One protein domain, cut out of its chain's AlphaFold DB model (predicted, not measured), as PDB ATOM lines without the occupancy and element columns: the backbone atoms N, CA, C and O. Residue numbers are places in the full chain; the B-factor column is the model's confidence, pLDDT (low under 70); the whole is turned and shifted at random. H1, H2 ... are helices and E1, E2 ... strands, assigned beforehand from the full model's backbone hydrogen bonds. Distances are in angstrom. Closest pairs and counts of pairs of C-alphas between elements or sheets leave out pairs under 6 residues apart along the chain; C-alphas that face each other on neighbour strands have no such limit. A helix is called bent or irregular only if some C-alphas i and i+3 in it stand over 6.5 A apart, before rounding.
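This is residues 238 to 410 of the 413 residues of an uncharacterized protein of Bacillus paranthracis (UniProt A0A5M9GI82). Two groups of helices meet where H7 crosses H2: on one side the helical hairpin H2 and H3, with H1 packed on residues 278 to 282 of H2, and on the other H7 with the helical hairpin H5 and H6. Short H4 lies between the groups, nearest the middle, and a small two-stranded hairpin, E1 and E2, lies at the edge toward the H1 end. The 173 printed residues run H1, E1, E2, H2, H3, H4, H5, H6, H7; the class is mostly helix, and the sheet E1 - E2 is antiparallel. The whole is compact, with a radius of gyration of the C-alphas of 16.1 A and spans of 45 by 39 by 25 A.

Start at residues 238 to 251, where residues 243 to 244 pair with 249 to 250, antiparallel. Next, H1, residues 252 to 259, touches H2, residues 278 to 290, opposite ways at a shallow tilt of 11 degrees; their closest C-alphas, of Phe 252 and Lys 282, are 6.5 A apart. Between them, E1, residues 268 to 270, and E2, residues 273 to 275, form an antiparallel hairpin, with N 268 and O 275 at 2.9 A and N 275 and O 268 at 2.8 A, within hydrogen-bond range. H3, residues 296 to 318, makes a helical hairpin with H2, at a shallow tilt of 25 degrees; the closest C-alphas are those of Thr 288 and Gln 299, 6.5 A. H4, residues 332 to 335, is close to H2 but not clearly touching, with Leu 281 and Ile 332 the closest C-alphas at 6.2 A. H5, residues 346 to 358, and H6, residues 373 to 387, form a helical hairpin at a steep tilt of 38 degrees, with the C-alphas of Ile 358 and Leu 376 closest at 5.4 A. H7, residues 397 to 410, touches H2 about perpendicular, only just, at 70.1 degrees, the closest C-alphas being those of Leu 284 and Cys 402, 5.4 A. H7 only just touches H6, with 3 pairs of C-alphas within 8 A; the closest are Leu 387 and Ser 408, 7.2 A. Every O i to N i+4 pair is within hydrogen-bond range in H1, H2, H3, H6 and H7, but 4 of 9 in H5, where 2 of 10 O i to N i+3 pairs are; H4 is too short for an i+4 pair.

Find C-alpha 252 at (-23.612, 1.212, -19.071), where H1 begins. H3 runs 32.8 A from C-alpha 296 at (-41.461, 5.364, -5.678); H2 is 18.5 A, H6 20.6 A and H7 19.8 A long. H5 is irregular: C-alphas 352 and 355 are 7.3 A apart. H7 ends at C-alpha 410, (-35.160, 5.713, 2.509).

The two C-alphas farthest apart, of Asn 321 and Lys 390, stand 47.0 A from each other. The printed part has no cut. The links H3 to H4 and H5 to H6 are long. Mean pLDDT of the printed part is 90.3; residue 369 is under 70.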
ATOM      1  N   PRO A 238     -24.016  10.248 -29.853       82.69
ATOM      2  CA  PRO A 238     -24.601  11.315 -29.056       82.69
ATOM      3  C   PRO A 238     -25.265  10.742 -27.787       82.69
ATOM      4  O   PRO A 238     -25.499   9.531 -27.687       82.69
ATOM      5  N   ILE A 239     -25.533  11.607 -26.808       83.31
ATOM      6  CA  ILE A 239     -25.971  11.220 -25.457       83.31
ATOM      7  C   ILE A 239     -27.283  10.421 -25.453       83.31
ATOM      8  O   ILE A 239     -27.441   9.526 -24.631       83.31
ATOM      9  N   GLU A 240     -28.182  10.646 -26.411       82.94
ATOM     10  CA  GLU A 240     -29.493   9.986 -26.491       82.94
ATOM     11  C   GLU A 240     -29.397   8.484 -26.804       82.94
ATOM     12  O   GLU A 240     -30.343   7.732 -26.592       82.94
ATOM     13  N   VAL A 241     -28.252   8.022 -27.321       82.44
ATOM     14  CA  VAL A 241     -27.972   6.586 -27.518       82.44
ATOM     15  C   VAL A 241     -27.509   5.929 -26.213       82.44
ATOM     16  O   VAL A 241     -27.554   4.704 -26.069       82.44
ATOM     17  N   ILE A 242     -27.031   6.741 -25.273       86.12
ATOM     18  CA  ILE A 242     -26.363   6.323 -24.046       86.12
ATOM     19  C   ILE A 242     -27.291   6.445 -22.832       86.12
ATOM     20  O   ILE A 242     -27.271   5.568 -21.968       86.12
ATOM     21  N   THR A 243     -28.129   7.481 -22.776       86.62
ATOM     22  CA  THR A 243     -29.120   7.689 -21.718       86.62
ATOM     23  C   THR A 243     -30.513   7.919 -22.301       86.62
ATOM     24  O   THR A 243     -30.699   8.640 -23.277       86.62
ATOM     25  N   ASP A 244     -31.509   7.309 -21.667       85.69
ATOM     26  CA  ASP A 244     -32.927   7.541 -21.913       85.69
ATOM     27  C   ASP A 244     -33.527   8.119 -20.630       85.69
ATOM     28  O   ASP A 244     -33.861   7.402 -19.679       85.69
ATOM     29  N   LYS A 245     -33.603   9.452 -20.594       81.69
ATOM     30  CA  LYS A 245     -34.097  10.199 -19.432       81.69
ATOM     31  C   LYS A 245     -35.597   9.999 -19.204       81.69
ATOM     32  O   LYS A 245     -36.046  10.157 -18.074       81.69
ATOM     33  N   GLU A 246     -36.367   9.665 -20.240       81.06
ATOM     34  CA  GLU A 246     -37.818   9.472 -20.125       81.06
ATOM     35  C   GLU A 246     -38.148   8.127 -19.473       81.06
ATOM     36  O   GLU A 246     -39.055   8.047 -18.647       81.06
ATOM     37  N   ASN A 247     -37.376   7.086 -19.798       82.88
ATOM     38  CA  ASN A 247     -37.574   5.735 -19.267       82.88
ATOM     39  C   ASN A 247     -36.627   5.370 -18.117       82.88
ATOM     40  O   ASN A 247     -36.599   4.212 -17.703       82.88
ATOM     41  N   ASN A 248     -35.857   6.332 -17.604       85.69
ATOM     42  CA  ASN A 248     -34.854   6.144 -16.561       85.69
ATOM     43  C   ASN A 248     -33.817   5.045 -16.869       85.69
ATOM     44  O   ASN A 248     -33.544   4.193 -16.026       85.69
ATOM     45  N   LYS A 249     -33.228   5.039 -18.072       89.62
ATOM     46  CA  LYS A 249     -32.253   4.011 -18.481       89.62
ATOM     47  C   LYS A 249     -30.904   4.599 -18.864       89.62
ATOM     48  O   LYS A 249     -30.820   5.657 -19.479       89.62
ATOM     49  N   VAL A 250     -29.843   3.859 -18.549       94.12
ATOM     50  CA  VAL A 250     -28.466   4.148 -18.967       94.12
ATOM     51  C   VAL A 250     -27.870   2.886 -19.579       94.12
ATOM     52  O   VAL A 250     -27.945   1.805 -18.997       94.12
ATOM     53  N   ASN A 251     -27.255   3.008 -20.752       94.06
ATOM     54  CA  ASN A 251     -26.574   1.903 -21.417       94.06
ATOM     55  C   ASN A 251     -25.116   1.796 -20.945       94.06
ATOM     56  O   ASN A 251     -24.179   2.115 -21.681       94.06
ATOM     57  N   PHE A 252     -24.931   1.353 -19.700       94.94
ATOM     58  CA  PHE A 252     -23.612   1.212 -19.071       94.94
ATOM     59  C   PHE A 252     -22.648   0.356 -19.890       94.94
ATOM     60  O   PHE A 252     -21.486   0.723 -20.038       94.94
ATOM     61  N   ASP A 253     -23.130  -0.744 -20.473       93.00
ATOM     62  CA  ASP A 253     -22.289  -1.648 -21.260       93.00
ATOM     63  C   ASP A 253     -21.754  -0.962 -22.516       93.00
ATOM     64  O   ASP A 253     -20.594  -1.155 -22.879       93.00
ATOM     65  N   LYS A 254     -22.562  -0.108 -23.159       92.62
ATOM     66  CA  LYS A 254     -22.100   0.654 -24.318       92.62
ATOM     67  C   LYS A 254     -21.069   1.710 -23.940       92.62
ATOM     68  O   LYS A 254     -20.111   1.887 -24.687       92.62
ATOM     69  N   ILE A 255     -21.254   2.391 -22.808       93.19
ATOM     70  CA  ILE A 255     -20.271   3.356 -22.295       93.19
ATOM     71  C   ILE A 255     -18.964   2.632 -21.996       93.19
ATOM     72  O   ILE A 255     -17.942   3.010 -22.557       93.19
ATOM     73  N   ALA A 256     -19.010   1.554 -21.209       93.56
ATOM     74  CA  ALA A 256     -17.856   0.716 -20.889       93.56
ATOM     75  C   ALA A 256     -17.123   0.249 -22.160       93.56
ATOM     76  O   ALA A 256     -15.911   0.397 -22.276       93.56
ATOM     77  N   GLU A 257     -17.846  -0.228 -23.178       91.31
ATOM     78  CA  GLU A 257     -17.271  -0.645 -24.469       91.31
ATOM     79  C   GLU A 257     -16.611   0.505 -25.258       91.31
ATOM     80  O   GLU A 257     -15.785   0.267 -26.142       91.31
ATOM     81  N   LEU A 258     -16.999   1.755 -25.006       90.12
ATOM     82  CA  LEU A 258     -16.412   2.928 -25.650       90.12
ATOM     83  C   LEU A 258     -15.202   3.442 -24.868       90.12
ATOM     84  O   LEU A 258     -14.155   3.626 -25.484       90.12
ATOM     85  N   VAL A 259     -15.329   3.599 -23.546       91.06
ATOM     86  CA  VAL A 259     -14.256   4.120 -22.682       91.06
ATOM     87  C   VAL A 259     -13.126   3.113 -22.475       91.06
ATOM     88  O   VAL A 259     -11.975   3.506 -22.404       91.06
ATOM     89  N   SER A 260     -13.409   1.804 -22.521       89.75
ATOM     90  CA  SER A 260     -12.397   0.728 -22.431       89.75
ATOM     91  C   SER A 260     -11.319   0.754 -23.509       89.75
ATOM     92  O   SER A 260     -10.344   0.006 -23.445       89.75
ATOM     93  N   LYS A 261     -11.520   1.560 -24.548       84.81
ATOM     94  CA  LYS A 261     -10.630   1.633 -25.698       84.81
ATOM     95  C   LYS A 261      -9.702   2.847 -25.652       84.81
ATOM     96  O   LYS A 261      -8.874   2.961 -26.554       84.81
ATOM     97  N   ASP A 262      -9.851   3.702 -24.644       76.19
ATOM     98  CA  ASP A 262      -9.054   4.899 -24.401       76.19
ATOM     99  C   ASP A 262      -8.478   4.826 -22.963       76.19
ATOM    100  O   ASP A 262      -9.010   4.107 -22.121       76.19
ATOM    101  N   LEU A 263      -7.388   5.543 -22.653       74.00
ATOM    102  CA  LEU A 263      -6.831   5.591 -21.282       74.00
ATOM    103  C   LEU A 263      -7.518   6.623 -20.366       74.00
ATOM    104  O   LEU A 263      -7.072   6.843 -19.244       74.00
ATOM    105  N   ARG A 264      -8.581   7.272 -20.852       83.50
ATOM    106  CA  ARG A 264      -9.384   8.266 -20.128       83.50
ATOM    107  C   ARG A 264     -10.657   7.605 -19.591       83.50
ATOM    108  O   ARG A 264     -11.166   6.670 -20.204       83.50
ATOM    109  N   GLY A 265     -11.233   8.127 -18.513       85.56
ATOM    110  CA  GLY A 265     -12.558   7.732 -18.026       85.56
ATOM    111  C   GLY A 265     -12.544   6.693 -16.905       85.56
ATOM    112  O   GLY A 265     -13.558   6.044 -16.645       85.56
ATOM    113  N   GLY A 266     -11.395   6.494 -16.252       88.69
ATOM    114  CA  GLY A 266     -11.286   5.620 -15.079       88.69
ATOM    115  C   GLY A 266     -11.622   4.146 -15.336       88.69
ATOM    116  O   GLY A 266     -11.943   3.419 -14.396       88.69
ATOM    117  N   TYR A 267     -11.592   3.700 -16.594       92.88
ATOM    118  CA  TYR A 267     -11.769   2.299 -16.957       92.88
ATOM    119  C   TYR A 267     -10.398   1.619 -17.039       92.88
ATOM    120  O   TYR A 267      -9.525   2.054 -17.789       92.88
ATOM    121  N   ILE A 268     -10.205   0.538 -16.286       91.25
ATOM    122  CA  ILE A 268      -8.916  -0.151 -16.161       91.25
ATOM    123  C   ILE A 268      -9.122  -1.654 -16.344       91.25
ATOM    124  O   ILE A 268     -10.108  -2.213 -15.874       91.25
ATOM    125  N   ILE A 269      -8.178  -2.330 -17.005       89.94
ATOM    126  CA  ILE A 269      -8.128  -3.796 -17.044       89.94
ATOM    127  C   ILE A 269      -6.896  -4.258 -16.271       89.94
ATOM    128  O   ILE A 269      -5.771  -4.090 -16.743       89.94
ATOM    129  N   GLU A 270      -7.095  -4.866 -15.103       85.81
ATOM    130  CA  GLU A 270      -6.019  -5.390 -14.260       85.81
ATOM    131  C   GLU A 270      -6.118  -6.914 -14.177       85.81
ATOM    132  O   GLU A 270      -7.151  -7.473 -13.823       85.81
ATOM    133  N   SER A 271      -5.044  -7.619 -14.546       84.75
ATOM    134  CA  SER A 271      -5.006  -9.095 -14.546       84.75
ATOM    135  C   SER A 271      -6.169  -9.763 -15.309       84.75
ATOM    136  O   SER A 271      -6.593 -10.866 -14.971       84.75
ATOM    137  N   GLY A 272      -6.676  -9.103 -16.357       85.81
ATOM    138  CA  GLY A 272      -7.813  -9.572 -17.158       85.81
ATOM    139  C   GLY A 272      -9.194  -9.244 -16.577       85.81
ATOM    140  O   GLY A 272     -10.191  -9.648 -17.168       85.81
ATOM    141  N   ILE A 273      -9.264  -8.515 -15.462       88.44
ATOM    142  CA  ILE A 273     -10.508  -8.076 -14.826       88.44
ATOM    143  C   ILE A 273     -10.782  -6.628 -15.239       88.44
ATOM    144  O   ILE A 273      -9.916  -5.769 -15.114       88.44
ATOM    145  N   GLU A 274     -11.981  -6.366 -15.756       93.31
ATOM    146  CA  GLU A 274     -12.435  -5.027 -16.151       93.31
ATOM    147  C   GLU A 274     -12.975  -4.271 -14.922       93.31
ATOM    148  O   GLU A 274     -13.980  -4.693 -14.347       93.31
ATOM    149  N   HIS A 275     -12.337  -3.158 -14.549       93.06
ATOM    150  CA  HIS A 275     -12.689  -2.269 -13.437       93.06
ATOM    151  C   HIS A 275     -13.212  -0.931 -13.958       93.06
ATOM    152  O   HIS A 275     -12.556  -0.268 -14.763       93.06
ATOM    153  N   TRP A 276     -14.382  -0.518 -13.473       95.81
ATOM    154  CA  TRP A 276     -14.976   0.783 -13.759       95.81
ATOM    155  C   TRP A 276     -16.095   1.091 -12.758       95.81
ATOM    156  O   TRP A 276     -17.038   0.309 -12.617       95.81
ATOM    157  N   ASN A 277     -16.043   2.250 -12.097       95.50
ATOM    158  CA  ASN A 277     -17.037   2.649 -11.087       95.50
ATOM    159  C   ASN A 277     -18.476   2.720 -11.643       95.50
ATOM    160  O   ASN A 277     -19.442   2.470 -10.921       95.50
ATOM    161  N   GLY A 278     -18.641   2.942 -12.954       96.12
ATOM    162  CA  GLY A 278     -19.946   2.856 -13.613       96.12
ATOM    163  C   GLY A 278     -20.615   1.476 -13.499       96.12
ATOM    164  O   GLY A 278     -21.843   1.394 -13.526       96.12
ATOM    165  N   PHE A 279     -19.859   0.391 -13.285       96.19
ATOM    166  CA  PHE A 279     -20.442  -0.923 -12.996       96.19
ATOM    167  C   PHE A 279     -21.130  -0.978 -11.624       96.19
ATOM    168  O   PHE A 279     -22.146  -1.659 -11.490       96.19
ATOM    169  N   GLY A 280     -20.638  -0.247 -10.620       95.69
ATOM    170  CA  GLY A 280     -21.307  -0.129  -9.323       95.69
ATOM    171  C   GLY A 280     -22.640   0.618  -9.428       95.69
ATOM    172  O   GLY A 280     -23.653   0.190  -8.870       95.69
ATOM    173  N   LEU A 281     -22.679   1.685 -10.232       97.19
ATOM    174  CA  LEU A 281     -23.918   2.412 -10.537       97.19
ATOM    175  C   LEU A 281     -24.928   1.541 -11.290       97.19
ATOM    176  O   LEU A 281     -26.109   1.546 -10.942       97.19
ATOM    177  N   LYS A 282     -24.464   0.749 -12.267       96.19
ATOM    178  CA  LYS A 282     -25.288  -0.248 -12.966       96.19
ATOM    179  C   LYS A 282     -25.933  -1.216 -11.974       96.19
ATOM    180  O   LYS A 282     -27.150  -1.379 -12.000       96.19
ATOM    181  N   ARG A 283     -25.141  -1.796 -11.062       94.75
ATOM    182  CA  ARG A 283     -25.631  -2.721 -10.025       94.75
ATOM    183  C   ARG A 283     -26.705  -2.082  -9.146       94.75
ATOM    184  O   ARG A 283     -27.751  -2.691  -8.947       94.75
ATOM    185  N   LEU A 284     -26.491  -0.856  -8.657       96.25
ATOM    186  CA  LEU A 284     -27.497  -0.157  -7.846       96.25
ATOM    187  C   LEU A 284     -28.789   0.097  -8.634       96.25
ATOM    188  O   LEU A 284     -29.881  -0.069  -8.088       96.25
ATOM    189  N   MET A 285     -28.675   0.487  -9.905       95.19
ATOM    190  CA  MET A 285     -29.826   0.742 -10.770       95.19
ATOM    191  C   MET A 285     -30.644  -0.538 -10.999       95.19
ATOM    192  O   MET A 285     -31.852  -0.537 -10.774       95.19
ATOM    193  N   GLU A 286     -29.981  -1.645 -11.344       93.81
ATOM    194  CA  GLU A 286     -30.603  -2.964 -11.528       93.81
ATOM    195  C   GLU A 286     -31.224  -3.499 -10.230       93.81
ATOM    196  O   GLU A 286     -32.324  -4.053 -10.239       93.81
ATOM    197  N   TYR A 287     -30.546  -3.328  -9.093       93.62
ATOM    198  CA  TYR A 287     -31.076  -3.735  -7.791       93.62
ATOM    199  C   TYR A 287     -32.329  -2.926  -7.419       93.62
ATOM    200  O   TYR A 287     -33.301  -3.476  -6.901       93.62
ATOM    201  N   THR A 288     -32.339  -1.629  -7.738       93.50
ATOM    202  CA  THR A 288     -33.491  -0.744  -7.510       93.50
ATOM    203  C   THR A 288     -34.693  -1.136  -8.373       93.50
ATOM    204  O   THR A 288     -35.821  -1.105  -7.883       93.50
ATOM    205  N   GLU A 289     -34.460  -1.541  -9.626       89.81
ATOM    206  CA  GLU A 289     -35.504  -1.986 -10.561       89.81
ATOM    207  C   GLU A 289     -36.155  -3.303 -10.119       89.81
ATOM    208  O   GLU A 289     -37.372  -3.462 -10.215       89.81
ATOM    209  N   ASN A 290     -35.358  -4.231  -9.586       87.56
ATOM    210  CA  ASN A 290     -35.826  -5.559  -9.189       87.56
ATOM    211  C   ASN A 290     -36.423  -5.621  -7.771       87.56
ATOM    212  O   ASN A 290     -37.012  -6.640  -7.400       87.56
ATOM    213  N   SER A 291     -36.289  -4.564  -6.964       84.25
ATOM    214  CA  SER A 291     -36.769  -4.549  -5.578       84.25
ATOM    215  C   SER A 291     -38.185  -3.976  -5.456       84.25
ATOM    216  O   SER A 291     -38.436  -2.809  -5.761       84.25
ATOM    217  N   SER A 292     -39.117  -4.777  -4.927       77.56
ATOM    218  CA  SER A 292     -40.504  -4.362  -4.656       77.56
ATOM    219  C   SER A 292     -40.659  -3.443  -3.443       77.56
ATOM    220  O   SER A 292     -41.687  -2.786  -3.291       77.56
ATOM    221  N   ASP A 293     -39.651  -3.397  -2.572       83.50
ATOM    222  CA  ASP A 293     -39.766  -2.820  -1.229       83.50
ATOM    223  C   ASP A 293     -39.225  -1.382  -1.156       83.50
ATOM    224  O   ASP A 293     -39.015  -0.826  -0.071       83.50
ATOM    225  N   ILE A 294     -38.958  -0.763  -2.310       88.19
ATOM    226  CA  ILE A 294     -38.462   0.611  -2.425       88.19
ATOM    227  C   ILE A 294     -39.625   1.532  -2.788       88.19
ATOM    228  O   ILE A 294     -40.360   1.291  -3.740       88.19
ATOM    229  N   SER A 295     -39.804   2.611  -2.019       88.62
ATOM    230  CA  SER A 295     -40.835   3.603  -2.319       88.62
ATOM    231  C   SER A 295     -40.547   4.290  -3.656       88.62
ATOM    232  O   SER A 295     -39.389   4.554  -3.986       88.62
ATOM    233  N   SER A 296     -41.597   4.659  -4.393       88.44
ATOM    234  CA  SER A 296     -41.461   5.364  -5.678       88.44
ATOM    235  C   SER A 296     -40.612   6.633  -5.563       88.44
ATOM    236  O   SER A 296     -39.802   6.922  -6.434       88.44
ATOM    237  N   LYS A 297     -40.724   7.357  -4.440       91.06
ATOM    238  CA  LYS A 297     -39.920   8.552  -4.160       91.06
ATOM    239  C   LYS A 297     -38.420   8.248  -4.065       91.06
ATOM    240  O   LYS A 297     -37.617   9.028  -4.569       91.06
ATOM    241  N   ALA A 298     -38.042   7.146  -3.417       92.69
ATOM    242  CA  ALA A 298     -36.643   6.738  -3.309       92.69
ATOM    243  C   ALA A 298     -36.113   6.185  -4.643       92.69
ATOM    244  O   ALA A 298     -35.002   6.536  -5.031       92.69
ATOM    245  N   GLN A 299     -36.919   5.405  -5.376       92.62
ATOM    246  CA  GLN A 299     -36.569   4.929  -6.723       92.62
ATOM    247  C   GLN A 299     -36.305   6.102  -7.679       92.62
ATOM    248  O   GLN A 299     -35.238   6.172  -8.286       92.62
ATOM    249  N   ASP A 300     -37.225   7.071  -7.745       92.00
ATOM    250  CA  ASP A 300     -37.084   8.265  -8.586       92.00
ATOM    251  C   ASP A 300     -35.818   9.066  -8.257       92.00
ATOM    252  O   ASP A 300     -35.176   9.616  -9.154       92.00
ATOM    253  N   LEU A 301     -35.460   9.158  -6.973       94.69
ATOM    254  CA  LEU A 301     -34.260   9.860  -6.523       94.69
ATOM    255  C   LEU A 301     -32.989   9.150  -6.997       94.69
ATOM    256  O   LEU A 301     -32.107   9.806  -7.553       94.69
ATOM    257  N   ILE A 302     -32.912   7.828  -6.809       95.50
ATOM    258  CA  ILE A 302     -31.770   7.010  -7.237       95.50
ATOM    259  C   ILE A 302     -31.580   7.134  -8.748       95.50
ATOM    260  O   ILE A 302     -30.493   7.497  -9.201       95.50
ATOM    261  N   TYR A 303     -32.645   6.917  -9.525       95.19
ATOM    262  CA  TYR A 303     -32.576   6.983 -10.982       95.19
ATOM    263  C   TYR A 303     -32.146   8.357 -11.481       95.19
ATOM    264  O   TYR A 303     -31.197   8.445 -12.258       95.19
ATOM    265  N   LYS A 304     -32.772   9.437 -10.998       93.69
ATOM    266  CA  LYS A 304     -32.402  10.801 -11.406       93.69
ATOM    267  C   LYS A 304     -30.938  11.107 -11.115       93.69
ATOM    268  O   LYS A 304     -30.272  11.714 -11.949       93.69
ATOM    269  N   ARG A 305     -30.431  10.691  -9.953       95.38
ATOM    270  CA  ARG A 305     -29.052  10.982  -9.551       95.38
ATOM    271  C   ARG A 305     -28.040  10.230 -10.410       95.38
ATOM    272  O   ARG A 305     -27.117  10.857 -10.919       95.38
ATOM    273  N   ILE A 306     -28.268   8.936 -10.644       96.81
ATOM    274  CA  ILE A 306     -27.430   8.119 -11.533       96.81
ATOM    275  C   ILE A 306     -27.444   8.682 -12.959       96.81
ATOM    276  O   ILE A 306     -26.389   8.882 -13.550       96.81
ATOM    277  N   ILE A 307     -28.623   8.980 -13.511       95.12
ATOM    278  CA  ILE A 307     -28.758   9.484 -14.886       95.12
ATOM    279  C   ILE A 307     -28.047  10.822 -15.067       95.12
ATOM    280  O   ILE A 307     -27.379  11.011 -16.082       95.12
ATOM    281  N   ASN A 308     -28.177  11.740 -14.107       94.25
ATOM    282  CA  ASN A 308     -27.510  13.036 -14.178       94.25
ATOM    283  C   ASN A 308     -25.989  12.870 -14.174       94.25
ATOM    284  O   ASN A 308     -25.341  13.334 -15.103       94.25
ATOM    285  N   VAL A 309     -25.435  12.118 -13.215       95.62
ATOM    286  CA  VAL A 309     -23.981  11.893 -13.140       95.62
ATOM    287  C   VAL A 309     -23.453  11.190 -14.391       95.62
ATOM    288  O   VAL A 309     -22.430  11.593 -14.933       95.62
ATOM    289  N   MET A 310     -24.167  10.186 -14.909       95.75
ATOM    290  CA  MET A 310     -23.762   9.493 -16.137       95.75
ATOM    291  C   MET A 310     -23.869  10.376 -17.388       95.75
ATOM    292  O   MET A 310     -23.084  10.202 -18.318       95.75
ATOM    293  N   THR A 311     -24.820  11.316 -17.416       93.19
ATOM    294  CA  THR A 311     -24.929  12.321 -18.486       93.19
ATOM    295  C   THR A 311     -23.724  13.252 -18.445       93.19
ATOM    296  O   THR A 311     -23.018  13.357 -19.445       93.19
ATOM    297  N   ASP A 312     -23.457  13.855 -17.286       93.62
ATOM    298  CA  ASP A 312     -22.357  14.803 -17.097       93.62
ATOM    299  C   ASP A 312     -21.008  14.132 -17.385       93.62
ATOM    300  O   ASP A 312     -20.149  14.694 -18.063       93.62
ATOM    301  N   TYR A 313     -20.834  12.887 -16.927       95.00
ATOM    302  CA  TYR A 313     -19.644  12.090 -17.206       95.00
ATOM    303  C   TYR A 313     -19.433  11.896 -18.707       95.00
ATOM    304  O   TYR A 313     -18.334  12.124 -19.208       95.00
ATOM    305  N   TRP A 314     -20.478  11.495 -19.438       93.00
ATOM    306  CA  TRP A 314     -20.369  11.262 -20.875       93.00
ATOM    307  C   TRP A 314     -20.092  12.556 -21.639       93.00
ATOM    308  O   TRP A 314     -19.198  12.583 -22.478       93.00
ATOM    309  N   GLU A 315     -20.803  13.642 -21.337       91.12
ATOM    310  CA  GLU A 315     -20.588  14.940 -21.986       91.12
ATOM    311  C   GLU A 315     -19.162  15.464 -21.749       91.12
ATOM    312  O   GLU A 315     -18.491  15.860 -22.706       91.12
ATOM    313  N   ASN A 316     -18.646  15.361 -20.519       91.81
ATOM    314  CA  ASN A 316     -17.278  15.773 -20.199       91.81
ATOM    315  C   ASN A 316     -16.222  14.842 -20.811       91.81
ATOM    316  O   ASN A 316     -15.160  15.303 -21.235       91.81
ATOM    317  N   TYR A 317     -16.509  13.540 -20.906       90.69
ATOM    318  CA  TYR A 317     -15.650  12.567 -21.583       90.69
ATOM    319  C   TYR A 317     -15.469  12.898 -23.071       90.69
ATOM    320  O   TYR A 317     -14.379  12.718 -23.624       90.69
ATOM    321  N   LEU A 318     -16.516  13.413 -23.722       87.94
ATOM    322  CA  LEU A 318     -16.469  13.827 -25.125       87.94
ATOM    323  C   LEU A 318     -15.664  15.115 -25.353       87.94
ATOM    324  O   LEU A 318     -15.119  15.297 -26.446       87.94
ATOM    325  N   ASP A 319     -15.565  15.993 -24.353       86.75
ATOM    326  CA  ASP A 319     -14.738  17.195 -24.435       86.75
ATOM    327  C   ASP A 319     -13.275  16.875 -24.108       86.75
ATOM    328  O   ASP A 319     -12.891  16.666 -22.957       86.75
ATOM    329  N   VAL A 320     -12.434  16.849 -25.143       80.44
ATOM    330  CA  VAL A 320     -10.991  16.573 -25.041       80.44
ATOM    331  C   VAL A 320     -10.196  17.652 -24.295       80.44
ATOM    332  O   VAL A 320      -9.019  17.436 -24.021       80.44
ATOM    333  N   ASN A 321     -10.793  18.815 -24.016       85.06
ATOM    334  CA  ASN A 321     -10.134  19.887 -23.268       85.06
ATOM    335  C   ASN A 321     -10.263  19.715 -21.754       85.06
ATOM    336  O   ASN A 321      -9.518  20.360 -21.020       85.06
ATOM    337  N   ILE A 322     -11.194  18.877 -21.298       85.56
ATOM    338  CA  ILE A 322     -11.354  18.558 -19.883       85.56
ATOM    339  C   ILE A 322     -10.320  17.470 -19.534       85.56
ATOM    340  O   ILE A 322     -10.269  16.440 -20.210       85.56
ATOM    341  N   PRO A 323      -9.458  17.676 -18.528       84.94
ATOM    342  CA  PRO A 323      -8.559  16.640 -18.023       84.94
ATOM    343  C   PRO A 323      -9.300  15.394 -17.503       84.94
ATOM    344  O   PRO A 323     -10.504  15.425 -17.254       84.94
ATOM    345  N   ASP A 324      -8.595  14.271 -17.359       84.44
ATOM    346  CA  ASP A 324      -9.197  13.028 -16.843       84.44
ATOM    347  C   ASP A 324      -9.557  13.135 -15.352       84.44
ATOM    348  O   ASP A 324     -10.616  12.684 -14.932       84.44
ATOM    349  N   ASP A 325      -8.717  13.811 -14.568       85.12
ATOM    350  CA  ASP A 325      -8.915  14.076 -13.139       85.12
ATOM    351  C   ASP A 325     -10.037  15.087 -12.848       85.12
ATOM    352  O   ASP A 325     -10.489  15.193 -11.709       85.12
ATOM    353  N   GLU A 326     -10.515  15.798 -13.872       90.31
ATOM    354  CA  GLU A 326     -11.684  16.682 -13.799       90.31
ATOM    355  C   GLU A 326     -12.984  15.999 -14.264       90.31
ATOM    356  O   GLU A 326     -14.053  16.622 -14.254       90.31
ATOM    357  N   LEU A 327     -12.936  14.725 -14.678       92.94
ATOM    358  CA  LEU A 327     -14.152  13.989 -15.006       92.94
ATOM    359  C   LEU A 327     -15.028  13.770 -13.762       92.94
ATOM    360  O   LEU A 327     -14.509  13.557 -12.666       92.94
ATOM    361  N   PRO A 328     -16.367  13.773 -13.919       94.25
ATOM    362  CA  PRO A 328     -17.277  13.441 -12.833       94.25
ATOM    363  C   PRO A 328     -16.957  12.072 -12.228       94.25
ATOM    364  O   PRO A 328     -16.871  11.073 -12.946       94.25
ATOM    365  N   ASP A 329     -16.814  12.034 -10.906       91.94
ATOM    366  CA  ASP A 329     -16.557  10.795 -10.183       91.94
ATOM    367  C   ASP A 329     -17.789   9.882 -10.238       91.94
ATOM    368  O   ASP A 329     -18.908  10.283  -9.902       91.94
ATOM    369  N   LEU A 330     -17.565   8.647 -10.678       95.81
ATOM    370  CA  LEU A 330     -18.588   7.614 -10.768       95.81
ATOM    371  C   LEU A 330     -18.670   6.751  -9.498       95.81
ATOM    372  O   LEU A 330     -19.485   5.829  -9.457       95.81
ATOM    373  N   ASP A 331     -17.838   7.006  -8.478       94.25
ATOM    374  CA  ASP A 331     -17.910   6.310  -7.194       94.25
ATOM    375  C   ASP A 331     -19.275   6.544  -6.534       94.25
ATOM    376  O   ASP A 331     -19.666   7.651  -6.146       94.25
ATOM    377  N   ILE A 332     -20.005   5.447  -6.372       95.31
ATOM    378  CA  ILE A 332     -21.325   5.407  -5.760       95.31
ATOM    379  C   ILE A 332     -21.342   6.000  -4.341       95.31
ATOM    380  O   ILE A 332     -22.318   6.655  -3.966       95.31
ATOM    381  N   MET A 333     -20.266   5.831  -3.566       94.44
ATOM    382  CA  MET A 333     -20.171   6.359  -2.205       94.44
ATOM    383  C   MET A 333     -19.995   7.872  -2.197       94.44
ATOM    384  O   MET A 333     -20.507   8.544  -1.301       94.44
ATOM    385  N   GLN A 334     -19.336   8.423  -3.214       93.44
ATOM    386  CA  GLN A 334     -19.220   9.862  -3.391       93.44
ATOM    387  C   GLN A 334     -20.547  10.462  -3.870       93.44
ATOM    388  O   GLN A 334     -21.029  11.449  -3.303       93.44
ATOM    389  N   ILE A 335     -21.186   9.818  -4.851       95.94
ATOM    390  CA  ILE A 335     -22.445  10.270  -5.458       95.94
ATOM    391  C   ILE A 335     -23.586  10.345  -4.441       95.94
ATOM    392  O   ILE A 335     -24.373  11.294  -4.498       95.94
ATOM    393  N   PHE A 336     -23.686   9.379  -3.524       95.88
ATOM    394  CA  PHE A 336     -24.753   9.295  -2.515       95.88
ATOM    395  C   PHE A 336     -24.299   9.671  -1.095       95.88
ATOM    396  O   PHE A 336     -25.025   9.426  -0.127       95.88
ATOM    397  N   SER A 337     -23.118  10.281  -0.957       93.44
ATOM    398  CA  SER A 337     -22.511  10.640   0.333       93.44
ATOM    399  C   SER A 337     -23.439  11.444   1.255       93.44
ATOM    400  O   SER A 337     -23.444  11.220   2.464       93.44
ATOM    401  N   ASP A 338     -24.287  12.312   0.698       94.19
ATOM    402  CA  ASP A 338     -25.247  13.154   1.419       94.19
ATOM    403  C   ASP A 338     -26.406  12.390   2.078       94.19
ATOM    404  O   ASP A 338     -27.050  12.927   2.979       94.19
ATOM    405  N   TYR A 339     -26.659  11.143   1.673       94.75
ATOM    406  CA  TYR A 339     -27.679  10.282   2.288       94.75
ATOM    407  C   TYR A 339     -27.101   9.297   3.296       94.75
ATOM    408  O   TYR A 339     -27.823   8.787   4.152       94.75
ATOM    409  N   THR A 340     -25.811   8.992   3.185       93.12
ATOM    410  CA  THR A 340     -25.169   7.988   4.034       93.12
ATOM    411  C   THR A 340     -24.999   8.507   5.469       93.12
ATOM    412  O   THR A 340     -24.589   9.651   5.678       93.12
ATOM    413  N   PRO A 341     -25.302   7.695   6.496       91.06
ATOM    414  CA  PRO A 341     -25.189   8.107   7.892       91.06
ATOM    415  C   PRO A 341     -23.738   8.405   8.294       91.06
ATOM    416  O   PRO A 341     -22.785   7.872   7.723       91.06
ATOM    417  N   ASN A 342     -23.568   9.217   9.339       91.00
ATOM    418  CA  ASN A 342     -22.276   9.396   9.996       91.00
ATOM    419  C   ASN A 342     -22.089   8.349  11.106       91.00
ATOM    420  O   ASN A 342     -22.997   8.160  11.918       91.00
ATOM    421  N   PHE A 343     -20.929   7.692  11.158       91.06
ATOM    422  CA  PHE A 343     -20.596   6.676  12.162       91.06
ATOM    423  C   PHE A 343     -19.086   6.566  12.391       91.06
ATOM    424  O   PHE A 343     -18.274   7.114  11.636       91.06
ATOM    425  N   ASP A 344     -18.704   5.859  13.453       87.38
ATOM    426  CA  ASP A 344     -17.302   5.687  13.816       87.38
ATOM    427  C   ASP A 344     -16.556   4.934  12.713       87.38
ATOM    428  O   ASP A 344     -16.975   3.875  12.260       87.38
ATOM    429  N   LYS A 345     -15.410   5.476  12.287       89.38
ATOM    430  CA  LYS A 345     -14.599   4.925  11.187       89.38
ATOM    431  C   LYS A 345     -15.285   4.955   9.812       89.38
ATOM    432  O   LYS A 345     -14.830   4.227   8.935       89.38
ATOM    433  N   LYS A 346     -16.288   5.819   9.581       92.94
ATOM    434  CA  LYS A 346     -16.911   6.020   8.255       92.94
ATOM    435  C   LYS A 346     -15.882   6.087   7.132       92.94
ATOM    436  O   LYS A 346     -15.928   5.264   6.229       92.94
ATOM    437  N   ASN A 347     -14.896   6.981   7.247       91.12
ATOM    438  CA  ASN A 347     -13.907   7.149   6.181       91.12
ATOM    439  C   ASN A 347     -13.097   5.879   5.908       91.12
ATOM    440  O   ASN A 347     -12.858   5.518   4.761       91.12
ATOM    441  N   TYR A 348     -12.715   5.183   6.973       93.62
ATOM    442  CA  TYR A 348     -11.953   3.949   6.872       93.62
ATOM    443  C   TYR A 348     -12.790   2.821   6.257       93.62
ATOM    444  O   TYR A 348     -12.307   2.085   5.409       93.62
ATOM    445  N   LEU A 349     -14.053   2.669   6.652       93.19
ATOM    446  CA  LEU A 349     -14.871   1.554   6.181       93.19
ATOM    447  C   LEU A 349     -15.485   1.811   4.798       93.19
ATOM    448  O   LEU A 349     -15.408   0.926   3.956       93.19
ATOM    449  N   GLU A 350     -16.033   3.001   4.542       92.06
ATOM    450  CA  GLU A 350     -16.676   3.340   3.264       92.06
ATOM    451  C   GLU A 350     -15.681   3.675   2.156       92.06
ATOM    452  O   GLU A 350     -15.785   3.113   1.073       92.06
ATOM    453  N   TYR A 351     -14.722   4.572   2.409       86.88
ATOM    454  CA  TYR A 351     -13.845   5.072   1.346       86.88
ATOM    455  C   TYR A 351     -12.585   4.222   1.168       86.88
ATOM    456  O   TYR A 351     -12.086   4.106   0.055       86.88
ATOM    457  N   GLU A 352     -12.059   3.606   2.235       89.69
ATOM    458  CA  GLU A 352     -10.847   2.784   2.108       89.69
ATOM    459  C   GLU A 352     -11.141   1.293   1.930       89.69
ATOM    460  O   GLU A 352     -10.497   0.652   1.102       89.69
ATOM    461  N   LYS A 353     -12.051   0.708   2.726       94.50
ATOM    462  CA  LYS A 353     -12.223  -0.758   2.807       94.50
ATOM    463  C   LYS A 353     -13.361  -1.320   1.972       94.50
ATOM    464  O   LYS A 353     -13.288  -2.498   1.611       94.50
ATOM    465  N   LEU A 354     -14.373  -0.523   1.637       94.56
ATOM    466  CA  LEU A 354     -15.580  -1.032   0.995       94.56
ATOM    467  C   LEU A 354     -15.276  -1.705  -0.341       94.56
ATOM    468  O   LEU A 354     -15.609  -2.867  -0.505       94.56
ATOM    469  N   PHE A 355     -14.567  -1.041  -1.252       93.44
ATOM    470  CA  PHE A 355     -14.268  -1.598  -2.580       93.44
ATOM    471  C   PHE A 355     -12.893  -2.259  -2.697       93.44
ATOM    472  O   PHE A 355     -12.508  -2.682  -3.779       93.44
ATOM    473  N   THR A 356     -12.146  -2.375  -1.597       91.12
ATOM    474  CA  THR A 356     -10.834  -3.048  -1.586       91.12
ATOM    475  C   THR A 356     -10.857  -4.366  -0.820       91.12
ATOM    476  O   THR A 356     -10.178  -5.314  -1.206       91.12
ATOM    477  N   ASN A 357     -11.631  -4.445   0.265       94.19
ATOM    478  CA  ASN A 357     -11.648  -5.589   1.171       94.19
ATOM    479  C   ASN A 357     -13.049  -6.176   1.367       94.19
ATOM    480  O   ASN A 357     -13.161  -7.381   1.559       94.19
ATOM    481  N   ILE A 358     -14.108  -5.364   1.331       92.50
ATOM    482  CA  ILE A 358     -15.473  -5.850   1.575       92.50
ATOM    483  C   ILE A 358     -16.101  -6.344   0.269       92.50
ATOM    484  O   ILE A 358     -16.458  -7.508   0.173       92.50
ATOM    485  N   ALA A 359     -16.175  -5.506  -0.757       93.75
ATOM    486  CA  ALA A 359     -16.805  -5.773  -2.046       93.75
ATOM    487  C   ALA A 359     -15.840  -5.453  -3.214       93.75
ATOM    488  O   ALA A 359     -16.106  -4.553  -4.015       93.75
ATOM    489  N   PRO A 360     -14.694  -6.159  -3.328       91.56
ATOM    490  CA  PRO A 360     -13.656  -5.842  -4.318       91.56
ATOM    491  C   PRO A 360     -14.110  -5.965  -5.781       91.56
ATOM    492  O   PRO A 360     -13.524  -5.350  -6.669       91.56
ATOM    493  N   TYR A 361     -15.175  -6.726  -6.037       92.12
ATOM    494  CA  TYR A 361     -15.747  -6.940  -7.368       92.12
ATOM    495  C   TYR A 361     -17.022  -6.116  -7.620       92.12
ATOM    496  O   TYR A 361     -17.686  -6.285  -8.641       92.12
ATOM    497  N   PHE A 362     -17.370  -5.180  -6.730       93.88
ATOM    498  CA  PHE A 362     -18.562  -4.342  -6.903       93.88
ATOM    499  C   PHE A 362     -18.452  -3.390  -8.102       93.88
ATOM    500  O   PHE A 362     -19.446  -3.089  -8.761       93.88
ATOM    501  N   ASN A 363     -17.237  -2.938  -8.420       94.38
ATOM    502  CA  ASN A 363     -16.949  -2.065  -9.562       94.38
ATOM    503  C   ASN A 363     -16.291  -2.827 -10.722       94.38
ATOM    504  O   ASN A 363     -15.618  -2.220 -11.550       94.38
ATOM    505  N   THR A 364     -16.458  -4.153 -10.799       93.75
ATOM    506  CA  THR A 364     -15.960  -4.964 -11.922       93.75
ATOM    507  C   THR A 364     -17.090  -5.426 -12.830       93.75
ATOM    508  O   THR A 364     -18.248  -5.465 -12.413       93.75
ATOM    509  N   LYS A 365     -16.783  -5.792 -14.075       89.94
ATOM    510  CA  LYS A 365     -17.794  -6.321 -15.006       89.94
ATOM    511  C   LYS A 365     -18.332  -7.687 -14.590       89.94
ATOM    512  O   LYS A 365     -19.543  -7.892 -14.574       89.94
ATOM    513  N   ASP A 366     -17.430  -8.597 -14.242       83.62
ATOM    514  CA  ASP A 366     -17.778  -9.942 -13.795       83.62
ATOM    515  C   ASP A 366     -17.892  -9.991 -12.269       83.62
ATOM    516  O   ASP A 366     -17.193  -9.263 -11.556       83.62
ATOM    517  N   ARG A 367     -18.784 -10.853 -11.767       70.62
ATOM    518  CA  ARG A 367     -18.990 -11.075 -10.330       70.62
ATOM    519  C   ARG A 367     -18.025 -12.143  -9.829       70.62
ATOM    520  O   ARG A 367     -17.973 -13.238 -10.386       70.62
ATOM    521  N   ASN A 368     -17.314 -11.842  -8.750       73.06
ATOM    522  CA  ASN A 368     -16.535 -12.815  -7.995       73.06
ATOM    523  C   ASN A 368     -16.579 -12.452  -6.505       73.06
ATOM    524  O   ASN A 368     -16.938 -11.329  -6.155       73.06
ATOM    525  N   ASP A 369     -16.235 -13.394  -5.633       68.69
ATOM    526  CA  ASP A 369     -16.222 -13.181  -4.187       68.69
ATOM    527  C   ASP A 369     -14.792 -13.316  -3.648       68.69
ATOM    528  O   ASP A 369     -14.104 -14.311  -3.880       68.69
ATOM    529  N   SER A 370     -14.333 -12.273  -2.961       84.81
ATOM    530  CA  SER A 370     -13.072 -12.248  -2.215       84.81
ATOM    531  C   SER A 370     -13.224 -11.397  -0.950       84.81
ATOM    532  O   SER A 370     -12.294 -10.698  -0.541       84.81
ATOM    533  N   THR A 371     -14.415 -11.411  -0.352       90.12
ATOM    534  CA  THR A 371     -14.738 -10.567   0.794       90.12
ATOM    535  C   THR A 371     -13.947 -10.946   2.045       90.12
ATOM    536  O   THR A 371     -13.921 -12.098   2.482       90.12
ATOM    537  N   ASP A 372     -13.351  -9.943   2.688       92.62
ATOM    538  CA  ASP A 372     -12.809 -10.052   4.036       92.62
ATOM    539  C   ASP A 372     -13.946  -9.957   5.062       92.62
ATOM    540  O   ASP A 372     -14.501  -8.888   5.342       92.62
ATOM    541  N   ILE A 373     -14.279 -11.109   5.642       90.31
ATOM    542  CA  ILE A 373     -15.365 -11.268   6.617       90.31
ATOM    543  C   ILE A 373     -15.158 -10.368   7.847       90.31
ATOM    544  O   ILE A 373     -16.136  -9.898   8.431       90.31
ATOM    545  N   GLY A 374     -13.910 -10.099   8.244       91.75
ATOM    546  CA  GLY A 374     -13.604  -9.244   9.388       91.75
ATOM    547  C   GLY A 374     -14.034  -7.799   9.145       91.75
ATOM    548  O   GLY A 374     -14.751  -7.220   9.965       91.75
ATOM    549  N   TYR A 375     -13.658  -7.239   7.993       93.50
ATOM    550  CA  TYR A 375     -14.085  -5.891   7.608       93.50
ATOM    551  C   TYR A 375     -15.585  -5.815   7.325       93.50
ATOM    552  O   TYR A 375     -16.219  -4.845   7.740       93.50
ATOM    553  N   LEU A 376     -16.168  -6.840   6.694       92.50
ATOM    554  CA  LEU A 376     -17.611  -6.908   6.461       92.50
ATOM    555  C   LEU A 376     -18.390  -6.861   7.786       92.50
ATOM    556  O   LEU A 376     -19.303  -6.052   7.932       92.50
ATOM    557  N   ALA A 377     -18.009  -7.677   8.772       91.50
ATOM    558  CA  ALA A 377     -18.669  -7.708  10.076       91.50
ATOM    559  C   ALA A 377     -18.556  -6.365  10.817       91.50
ATOM    560  O   ALA A 377     -19.537  -5.897  11.397       91.50
ATOM    561  N   MET A 378     -17.381  -5.725  10.769       93.50
ATOM    562  CA  MET A 378     -17.184  -4.385  11.332       93.50
ATOM    563  C   MET A 378     -18.081  -3.348  10.656       93.50
ATOM    564  O   MET A 378     -18.692  -2.528  11.339       93.50
ATOM    565  N   PHE A 379     -18.172  -3.389   9.328       93.56
ATOM    566  CA  PHE A 379     -19.000  -2.464   8.569       93.56
ATOM    567  C   PHE A 379     -20.484  -2.648   8.877       93.56
ATOM    568  O   PHE A 379     -21.146  -1.668   9.203       93.56
ATOM    569  N   ILE A 380     -20.979  -3.891   8.889       92.44
ATOM    570  CA  ILE A 380     -22.366  -4.218   9.255       92.44
ATOM    571  C   ILE A 380     -22.715  -3.689  10.649       92.44
ATOM    572  O   ILE A 380     -23.791  -3.113  10.818       92.44
ATOM    573  N   ASP A 381     -21.845  -3.874  11.646       91.94
ATOM    574  CA  ASP A 381     -22.109  -3.417  13.017       91.94
ATOM    575  C   ASP A 381     -22.244  -1.888  13.097       91.94
ATOM    576  O   ASP A 381     -23.216  -1.380  13.664       91.94
ATOM    577  N   GLU A 382     -21.322  -1.150  12.472       93.62
ATOM    578  CA  GLU A 382     -21.352   0.317  12.462       93.62
ATOM    579  C   GLU A 382     -22.593   0.861  11.739       93.62
ATOM    580  O   GLU A 382     -23.323   1.685  12.301       93.62
ATOM    581  N   ILE A 383     -22.901   0.369  10.530       92.88
ATOM    582  CA  ILE A 383     -24.062   0.861   9.770       92.88
ATOM    583  C   ILE A 383     -25.388   0.454  10.423       92.88
ATOM    584  O   ILE A 383     -26.342   1.234  10.407       92.88
ATOM    585  N   SER A 384     -25.459  -0.727  11.051       92.00
ATOM    586  CA  SER A 384     -26.655  -1.190  11.768       92.00
ATOM    587  C   SER A 384     -26.957  -0.281  12.958       92.00
ATOM    588  O   SER A 384     -28.107   0.116  13.166       92.00
ATOM    589  N   ARG A 385     -25.917   0.112  13.710       92.06
ATOM    590  CA  ARG A 385     -26.030   1.096  14.798       92.06
ATOM    591  C   ARG A 385     -26.449   2.468  14.275       92.06
ATOM    592  O   ARG A 385     -27.378   3.062  14.820       92.06
ATOM    593  N   ALA A 386     -25.816   2.952  13.209       92.12
ATOM    594  CA  ALA A 386     -26.069   4.286  12.663       92.12
ATOM    595  C   ALA A 386     -27.481   4.428  12.060       92.12
ATOM    596  O   ALA A 386     -28.164   5.447  12.222       92.12
ATOM    597  N   LEU A 387     -27.966   3.379  11.394       91.31
ATOM    598  CA  LEU A 387     -29.295   3.358  10.791       91.31
ATOM    599  C   LEU A 387     -30.384   2.875  11.753       91.31
ATOM    600  O   LEU A 387     -31.556   3.156  11.498       91.31
ATOM    601  N   ASN A 388     -30.012   2.300  12.900       91.62
ATOM    602  CA  ASN A 388     -30.910   1.669  13.871       91.62
ATOM    603  C   ASN A 388     -31.780   0.582  13.219       91.62
ATOM    604  O   ASN A 388     -33.002   0.552  13.372       91.62
ATOM    605  N   MET A 389     -31.133  -0.293  12.448       91.00
ATOM    606  CA  MET A 389     -31.771  -1.403  11.744       91.00
ATOM    607  C   MET A 389     -30.830  -2.600  11.633       91.00
ATOM    608  O   MET A 389     -29.639  -2.482  11.897       91.00
ATOM    609  N   LYS A 390     -31.368  -3.760  11.252       88.38
ATOM    610  CA  LYS A 390     -30.567  -4.955  10.970       88.38
ATOM    611  C   LYS A 390     -30.479  -5.161   9.467       88.38
ATOM    612  O   LYS A 390     -31.514  -5.198   8.809       88.38
ATOM    613  N   PHE A 391     -29.262  -5.332   8.968       85.81
ATOM    614  CA  PHE A 391     -29.011  -5.701   7.579       85.81
ATOM    615  C   PHE A 391     -29.096  -7.214   7.388       85.81
ATOM    616  O   PHE A 391     -28.713  -7.980   8.278       85.81
ATOM    617  N   ASN A 392     -29.614  -7.641   6.235       78.56
ATOM    618  CA  ASN A 392     -29.594  -9.044   5.847       78.56
ATOM    619  C   ASN A 392     -28.168  -9.434   5.437       78.56
ATOM    620  O   ASN A 392     -27.579  -8.792   4.569       78.56
ATOM    621  N   ILE A 393     -27.630 -10.474   6.068       75.19
ATOM    622  CA  ILE A 393     -26.270 -10.976   5.827       75.19
ATOM    623  C   ILE A 393     -26.251 -12.226   4.942       75.19
ATOM    624  O   ILE A 393     -25.179 -12.645   4.523       75.19
ATOM    625  N   ASP A 394     -27.421 -12.801   4.650       75.25
ATOM    626  CA  ASP A 394     -27.559 -14.008   3.824       75.25
ATOM    627  C   ASP A 394     -27.633 -13.685   2.315       75.25
ATOM    628  O   ASP A 394     -27.820 -14.580   1.491       75.25
ATOM    629  N   GLN A 395     -27.520 -12.404   1.946       80.50
ATOM    630  CA  GLN A 395     -27.478 -11.929   0.559       80.50
ATOM    631  C   GLN A 395     -26.038 -11.810   0.048       80.50
ATOM    632  O   GLN A 395     -25.086 -11.843   0.832       80.50
ATOM    633  N   SER A 396     -25.863 -11.653  -1.267       88.00
ATOM    634  CA  SER A 396     -24.525 -11.402  -1.811       88.00
ATOM    635  C   SER A 396     -23.971 -10.065  -1.308       88.00
ATOM    636  O   SER A 396     -24.718  -9.127  -1.026       88.00
ATOM    637  N   VAL A 397     -22.646  -9.957  -1.200       89.94
ATOM    638  CA  VAL A 397     -22.014  -8.742  -0.667       89.94
ATOM    639  C   VAL A 397     -22.301  -7.521  -1.549       89.94
ATOM    640  O   VAL A 397     -22.543  -6.438  -1.022       89.94
ATOM    641  N   ASP A 398     -22.386  -7.704  -2.870       90.38
ATOM    642  CA  ASP A 398     -22.798  -6.646  -3.801       90.38
ATOM    643  C   ASP A 398     -24.229  -6.150  -3.516       90.38
ATOM    644  O   ASP A 398     -24.466  -4.944  -3.437       90.38
ATOM    645  N   GLU A 399     -25.186  -7.062  -3.309       90.31
ATOM    646  CA  GLU A 399     -26.570  -6.711  -2.948       90.31
ATOM    647  C   GLU A 399     -26.637  -6.009  -1.591       90.31
ATOM    648  O   GLU A 399     -27.396  -5.057  -1.423       90.31
ATOM    649  N   PHE A 400     -25.801  -6.425  -0.640       91.50
ATOM    650  CA  PHE A 400     -25.681  -5.769   0.658       91.50
ATOM    651  C   PHE A 400     -25.200  -4.315   0.539       91.50
ATOM    652  O   PHE A 400     -25.759  -3.439   1.203       91.50
ATOM    653  N   VAL A 401     -24.219  -4.028  -0.325       93.56
ATOM    654  CA  VAL A 401     -23.787  -2.645  -0.595       93.56
ATOM    655  C   VAL A 401     -24.936  -1.824  -1.189       93.56
ATOM    656  O   VAL A 401     -25.177  -0.696  -0.750       93.56
ATOM    657  N   CYS A 402     -25.697  -2.388  -2.134       94.25
ATOM    658  CA  CYS A 402     -26.878  -1.722  -2.688       94.25
ATOM    659  C   CYS A 402     -27.953  -1.459  -1.621       94.25
ATOM    660  O   CYS A 402     -28.483  -0.346  -1.550       94.25
ATOM    661  N   ASP A 403     -28.258  -2.444  -0.771       92.38
ATOM    662  CA  ASP A 403     -29.232  -2.300   0.313       92.38
ATOM    663  C   ASP A 403     -28.802  -1.203   1.291       92.38
ATOM    664  O   ASP A 403     -29.600  -0.325   1.611       92.38
ATOM    665  N   TYR A 404     -27.526  -1.158   1.687       94.00
ATOM    666  CA  TYR A 404     -26.994  -0.092   2.538       94.00
ATOM    667  C   TYR A 404     -27.300   1.315   1.998       94.00
ATOM    668  O   TYR A 404     -27.834   2.169   2.724       94.00
ATOM    669  N   ILE A 405     -27.025   1.553   0.717       95.12
ATOM    670  CA  ILE A 405     -27.278   2.846   0.070       95.12
ATOM    671  C   ILE A 405     -28.783   3.137   0.026       95.12
ATOM    672  O   ILE A 405     -29.224   4.226   0.395       95.12
ATOM    673  N   ILE A 406     -29.596   2.150  -0.356       94.62
ATOM    674  CA  ILE A 406     -31.052   2.301  -0.452       94.62
ATOM    675  C   ILE A 406     -31.684   2.599   0.907       94.62
ATOM    676  O   ILE A 406     -32.543   3.478   0.993       94.62
ATOM    677  N   GLN A 407     -31.284   1.908   1.976       93.25
ATOM    678  CA  GLN A 407     -31.820   2.162   3.316       93.25
ATOM    679  C   GLN A 407     -31.418   3.548   3.832       93.25
ATOM    680  O   GLN A 407     -32.232   4.239   4.451       93.25
ATOM    681  N   SER A 408     -30.198   3.988   3.521       93.88
ATOM    682  CA  SER A 408     -29.724   5.340   3.835       93.88
ATOM    683  C   SER A 408     -30.583   6.412   3.150       93.88
ATOM    684  O   SER A 408     -31.057   7.355   3.793       93.88
ATOM    685  N   ILE A 409     -30.895   6.210   1.866       94.56
ATOM    686  CA  ILE A 409     -31.805   7.077   1.110       94.56
ATOM    687  C   ILE A 409     -33.209   7.041   1.713       94.56
ATOM    688  O   ILE A 409     -33.740   8.095   2.042       94.56
ATOM    689  N   LYS A 410     -33.804   5.860   1.939       91.62
ATOM    690  CA  LYS A 410     -35.160   5.713   2.509       91.62
ATOM    691  C   LYS A 410     -35.339   6.462   3.828       91.62
ATOM    692  O   LYS A 410     -36.405   7.014   4.065       91.62
TER     693      LYS A 410